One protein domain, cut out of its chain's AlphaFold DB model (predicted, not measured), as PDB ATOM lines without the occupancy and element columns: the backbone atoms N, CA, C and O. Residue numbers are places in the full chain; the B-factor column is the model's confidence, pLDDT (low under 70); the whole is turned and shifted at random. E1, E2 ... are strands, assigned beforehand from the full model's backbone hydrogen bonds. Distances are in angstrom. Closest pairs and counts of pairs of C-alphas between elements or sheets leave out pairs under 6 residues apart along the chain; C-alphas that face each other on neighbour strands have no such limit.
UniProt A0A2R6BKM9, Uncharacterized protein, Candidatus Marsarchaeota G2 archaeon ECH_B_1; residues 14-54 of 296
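Overview. This is residues 14 to 54 of the 296 residues of an uncharacterized protein of Candidatus Marsarchaeota G2 archaeon ECH_B_1 (UniProt A0A2R6BKM9). A small, twisted sheet of three strands, E1, E2 and E3, folded back and forth through two hairpins, has a long loop without any named element, residues 14 to 27, arching over one face; its other face is bare. The printed part has 41 residues with three named strands in the order E1, E2, E3 and no named helix; the sheet has the same order, is antiparallel throughout, and the class is all strand. The whole is compact, with a radius of gyration of the C-alphas of 10.3 A and spans of 28 by 24 by 16 A.

Along the chain. The printed part begins at C-alpha 14, at (-50.564, 38.280, -21.862). E1, residues 28 to 33, begins at C-alpha 28, at (-45.098, 51.050, -17.341), and measures 15.3 A. E2, residues 36 to 43, is the longest strand by residues and measures 23.1 A. E3, residues 46 to 52, measures 16.6 A and ends at C-alpha 52, at (-47.081, 43.522, -8.684).

Arrangement. The strands form a meander, each the antiparallel neighbour of the one before. E1 and E2 are a hairpin, at 159 degrees between directions; C-alphas 31 and 37 face each other at 4.2 A, and N 28 and O 40 are within hydrogen-bond range at 2.8 A. E2 and E3 are a hairpin at 148 degrees; C-alphas 38 and 52 face each other at 4.2 A, and N 39 and O 51 are within hydrogen-bond range at 2.8 A. E1 and E3 are edge strands. The sheet is twisted, with C-alphas up to 4.4 A off its best plane.

Size, cuts and confidence. The C-alphas of Ala 34 and Gly 44, the two farthest apart, are 28.5 A apart. The links E1 to E2 and E2 to E3 are tight. The C-alphas of residues 14 to 27 lie 6 to 14 A from the mean of the C-alphas. The printed part has no cut; its mean pLDDT is 87.2, and no printed residue is under 70.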
ATOM      1  N   LYS A  14     -49.400  38.268 -22.738       73.56
ATOM      2  CA  LYS A  14     -50.564  38.280 -21.862       73.56
ATOM      3  C   LYS A  14     -50.972  39.730 -21.626       73.56
ATOM      4  O   LYS A  14     -50.159  40.515 -21.139       73.56
ATOM      5  N   ILE A  15     -52.232  40.053 -21.894       77.19
ATOM      6  CA  ILE A  15     -52.801  41.318 -21.444       77.19
ATOM      7  C   ILE A  15     -53.102  41.198 -19.947       77.19
ATOM      8  O   ILE A  15     -53.763  40.258 -19.504       77.19
ATOM      9  N   GLU A  16     -52.542  42.105 -19.152       83.00
ATOM     10  CA  GLU A  16     -52.734  42.100 -17.707       83.00
ATOM     11  C   GLU A  16     -53.981  42.895 -17.316       83.00
ATOM     12  O   GLU A  16     -54.271  43.965 -17.848       83.00
ATOM     13  N   GLU A  17     -54.701  42.359 -16.341       85.38
ATOM     14  CA  GLU A  17     -55.872  42.983 -15.733       85.38
ATOM     15  C   GLU A  17     -55.561  43.356 -14.282       85.38
ATOM     16  O   GLU A  17     -54.783  42.675 -13.597       85.38
ATOM     17  N   ALA A  18     -56.182  44.432 -13.807       79.19
ATOM     18  CA  ALA A  18     -56.260  44.759 -12.392       79.19
ATOM     19  C   ALA A  18     -57.129  43.735 -11.638       79.19
ATOM     20  O   ALA A  18     -57.851  42.943 -12.242       79.19
ATOM     21  N   ASP A  19     -57.109  43.784 -10.305       77.25
ATOM     22  CA  ASP A  19     -57.874  42.855  -9.454       77.25
ATOM     23  C   ASP A  19     -59.396  42.933  -9.678       77.25
ATOM     24  O   ASP A  19     -60.129  42.004  -9.355       77.25
ATOM     25  N   ASN A  20     -59.879  44.030 -10.262       80.31
ATOM     26  CA  ASN A  20     -61.273  44.221 -10.658       80.31
ATOM     27  C   ASN A  20     -61.570  43.789 -12.109       80.31
ATOM     28  O   ASN A  20     -62.582  44.216 -12.659       80.31
ATOM     29  N   HIS A  21     -60.691  43.000 -12.736       80.06
ATOM     30  CA  HIS A  21     -60.793  42.534 -14.128       80.06
ATOM     31  C   HIS A  21     -60.785  43.640 -15.189       80.06
ATOM     32  O   HIS A  21     -61.106  43.407 -16.353       80.06
ATOM     33  N   LYS A  22     -60.404  44.865 -14.816       83.00
ATOM     34  CA  LYS A  22     -60.204  45.930 -15.793       83.00
ATOM     35  C   LYS A  22     -58.833  45.770 -16.438       83.00
ATOM     36  O   LYS A  22     -57.823  45.687 -15.739       83.00
ATOM     37  N   GLN A  23     -58.810  45.783 -17.762       84.38
ATOM     38  CA  GLN A  23     -57.588  45.789 -18.553       84.38
ATOM     39  C   GLN A  23     -56.671  46.955 -18.148       84.38
ATOM     40  O   GLN A  23     -57.137  48.073 -17.896       84.38
ATOM     41  N   LEU A  24     -55.374  46.674 -18.026       84.94
ATOM     42  CA  LEU A  24     -54.354  47.676 -17.733       84.94
ATOM     43  C   LEU A  24     -53.734  48.168 -19.040       84.94
ATOM     44  O   LEU A  24     -52.802  47.561 -19.563       84.94
ATOM     45  N   ASP A  25     -54.241  49.293 -19.535       83.19
ATOM     46  CA  ASP A  25     -53.738  49.932 -20.750       83.19
ATOM     47  C   ASP A  25     -52.647  50.964 -20.430       83.19
ATOM     48  O   ASP A  25     -52.770  51.731 -19.474       83.19
ATOM     49  N   ASN A  26     -51.603  51.022 -21.266       85.06
ATOM     50  CA  ASN A  26     -50.532  52.032 -21.220       85.06
ATOM     51  C   ASN A  26     -49.781  52.155 -19.878       85.06
ATOM     52  O   ASN A  26     -49.291  53.230 -19.533       85.06
ATOM     53  N   VAL A  27     -49.658  51.054 -19.137       89.94
ATOM     54  CA  VAL A  27     -48.870  51.001 -17.899       89.94
ATOM     55  C   VAL A  27     -47.383  50.799 -18.189       89.94
ATOM     56  O   VAL A  27     -46.997  50.121 -19.143       89.94
ATOM     57  N   LEU A  28     -46.528  51.343 -17.327       92.19
ATOM     58  CA  LEU A  28     -45.098  51.050 -17.341       92.19
ATOM     59  C   LEU A  28     -44.839  49.674 -16.726       92.19
ATOM     60  O   LEU A  28     -45.523  49.248 -15.793       92.19
ATOM     61  N   PHE A  29     -43.809  48.997 -17.226       91.25
ATOM     62  CA  PHE A  29     -43.378  47.684 -16.761       91.25
ATOM     63  C   PHE A  29     -41.957  47.753 -16.207       91.25
ATOM     64  O   PHE A  29     -41.053  48.283 -16.849       91.25
ATOM     65  N   TYR A  30     -41.753  47.147 -15.038       91.38
ATOM     66  CA  TYR A  30     -40.428  46.857 -14.507       91.38
ATOM     67  C   TYR A  30     -40.339  45.380 -14.131       91.38
ATOM     68  O   TYR A  30     -41.084  44.897 -13.274       91.38
ATOM     69  N   GLY A  31     -39.422  44.658 -14.768       89.25
ATOM     70  CA  GLY A  31     -39.219  43.229 -14.566       89.25
ATOM     71  C   GLY A  31     -37.807  42.919 -14.095       89.25
ATOM     72  O   GLY A  31     -36.844  43.249 -14.772       89.25
ATOM     73  N   ILE A  32     -37.698  42.224 -12.963       86.75
ATOM     74  CA  ILE A  32     -36.452  41.587 -12.507       86.75
ATOM     75  C   ILE A  32     -36.354  40.176 -13.109       86.75
ATOM     76  O   ILE A  32     -35.284  39.697 -13.464       86.75
ATOM     77  N   SER A  33     -37.489  39.475 -13.202       83.25
ATOM     78  CA  SER A  33     -37.607  38.152 -13.833       83.25
ATOM     79  C   SER A  33     -39.061  37.867 -14.206       83.25
ATOM     80  O   SER A  33     -39.963  38.590 -13.780       83.25
ATOM     81  N   ALA A  34     -39.324  36.749 -14.888       79.19
ATOM     82  CA  ALA A  34     -40.676  36.352 -15.299       79.19
ATOM     83  C   ALA A  34     -41.691  36.261 -14.140       79.19
ATOM     84  O   ALA A  34     -42.890  36.416 -14.348       79.19
ATOM     85  N   LYS A  35     -41.228  36.004 -12.908       84.88
ATOM     86  CA  LYS A  35     -42.079  35.955 -11.707       84.88
ATOM     87  C   LYS A  35     -41.911  37.151 -10.776       84.88
ATOM     88  O   LYS A  35     -42.587  37.191  -9.759       84.88
ATOM     89  N   ARG A  36     -41.017  38.095 -11.059       89.56
ATOM     90  CA  ARG A  36     -40.726  39.247 -10.192       89.56
ATOM     91  C   ARG A  36     -40.821  40.499 -11.041       89.56
ATOM     92  O   ARG A  36     -39.845  40.888 -11.679       89.56
ATOM     93  N   TYR A  37     -42.014  41.069 -11.088       91.56
ATOM     94  CA  TYR A  37     -42.325  42.219 -11.921       91.56
ATOM     95  C   TYR A  37     -43.363  43.115 -11.249       91.56
ATOM     96  O   TYR A  37     -44.083  42.688 -10.340       91.56
ATOM     97  N   CYS A  38     -43.450  44.339 -11.754       93.88
ATOM     98  CA  CYS A  38     -44.424  45.338 -11.365       93.88
ATOM     99  C   CYS A  38     -44.919  46.109 -12.593       93.88
ATOM    100  O   CYS A  38     -44.143  46.420 -13.497       93.88
ATOM    101  N   LEU A  39     -46.209  46.431 -12.588       93.94
ATOM    102  CA  LEU A  39     -46.880  47.346 -13.502       93.94
ATOM    103  C   LEU A  39     -47.280  48.599 -12.733       93.94
ATOM    104  O   LEU A  39     -47.840  48.496 -11.635       93.94
ATOM    105  N   TYR A  40     -46.982  49.774 -13.272       94.50
ATOM    106  CA  TYR A  40     -47.145  51.033 -12.553       94.50
ATOM    107  C   TYR A  40     -47.338  52.222 -13.496       94.50
ATOM    108  O   TYR A  40     -47.013  52.145 -14.675       94.50
ATOM    109  N   ASP A  41     -47.817  53.335 -12.947       94.12
ATOM    110  CA  ASP A  41     -47.892  54.627 -13.633       94.12
ATOM    111  C   ASP A  41     -46.967  55.642 -12.965       94.12
ATOM    112  O   ASP A  41     -46.734  55.579 -11.751       94.12
ATOM    113  N   ILE A  42     -46.500  56.623 -13.742       93.00
ATOM    114  CA  ILE A  42     -45.822  57.820 -13.235       93.00
ATOM    115  C   ILE A  42     -46.651  59.041 -13.627       93.00
ATOM    116  O   ILE A  42     -46.733  59.384 -14.801       93.00
ATOM    117  N   ASN A  43     -47.210  59.735 -12.635       90.19
ATOM    118  CA  ASN A  43     -47.948  60.982 -12.842       90.19
ATOM    119  C   ASN A  43     -47.291  62.103 -12.037       90.19
ATOM    120  O   ASN A  43     -47.338  62.093 -10.808       90.19
ATOM    121  N   GLY A  44     -46.642  63.054 -12.717       82.75
ATOM    122  CA  GLY A  44     -45.976  64.186 -12.057       82.75
ATOM    123  C   GLY A  44     -44.907  63.769 -11.037       82.75
ATOM    124  O   GLY A  44     -44.761  64.416 -10.007       82.75
ATOM    125  N   GLY A  45     -44.209  62.653 -11.283       83.88
ATOM    126  CA  GLY A  45     -43.211  62.081 -10.368       83.88
ATOM    127  C   GLY A  45     -43.772  61.130  -9.301       83.88
ATOM    128  O   GLY A  45     -42.996  60.423  -8.662       83.88
ATOM    129  N   ASN A  46     -45.097  61.037  -9.140       90.38
ATOM    130  CA  ASN A  46     -45.719  60.085  -8.221       90.38
ATOM    131  C   ASN A  46     -45.902  58.714  -8.881       90.38
ATOM    132  O   ASN A  46     -46.568  58.594  -9.912       90.38
ATOM    133  N   ILE A  47     -45.343  57.680  -8.249       93.56
ATOM    134  CA  ILE A  47     -45.455  56.286  -8.690       93.56
ATOM    135  C   ILE A  47     -46.715  55.657  -8.090       93.56
ATOM    136  O   ILE A  47     -46.839  55.538  -6.868       93.56
ATOM    137  N   THR A  48     -47.621  55.202  -8.954       93.31
ATOM    138  CA  THR A  48     -48.809  54.426  -8.565       93.31
ATOM    139  C   THR A  48     -48.646  52.991  -9.032       93.31
ATOM    140  O   THR A  48     -48.573  52.735 -10.231       93.31
ATOM    141  N   ILE A  49     -48.597  52.043  -8.099       93.44
ATOM    142  CA  ILE A  49     -48.491  50.625  -8.434       93.44
ATOM    143  C   ILE A  49     -49.871  50.111  -8.858       93.44
ATOM    144  O   ILE A  49     -50.853  50.302  -8.146       93.44
ATOM    145  N   ARG A  50     -49.951  49.468 -10.024       92.12
ATOM    146  CA  ARG A  50     -51.192  48.889 -10.566       92.12
ATOM    147  C   ARG A  50     -51.291  47.399 -10.309       92.12
ATOM    148  O   ARG A  50     -52.362  46.899  -9.988       92.12
ATOM    149  N   LYS A  51     -50.169  46.700 -10.456       91.69
ATOM    150  CA  LYS A  51     -50.063  45.263 -10.230       91.69
ATOM    151  C   LYS A  51     -48.632  44.909  -9.903       91.69
ATOM    152  O   LYS A  51     -47.713  45.486 -10.474       91.69
ATOM    153  N   TYR A  52     -48.425  43.945  -9.024       92.19
ATOM    154  CA  TYR A  52     -47.081  43.522  -8.684       92.19
ATOM    155  C   TYR A  52     -47.037  42.075  -8.230       92.19
ATOM    156  O   TYR A  52     -48.004  41.527  -7.704       92.19
ATOM    157  N   SER A  53     -45.881  41.454  -8.426       89.69
ATOM    158  CA  SER A  53     -45.618  40.126  -7.897       89.69
ATOM    159  C   SER A  53     -45.075  40.198  -6.475       89.69
ATOM    160  O   SER A  53     -44.165  40.972  -6.181       89.69
ATOM    161  N   THR A  54     -45.581  39.328  -5.604       85.12
ATOM    162  CA  THR A  54     -45.012  39.060  -4.274       85.12
ATOM    163  C   THR A  54     -44.110  37.826  -4.259       85.12
ATOM    164  O   THR A  54     -43.651  37.381  -3.205       85.12
TER     165      THR A  54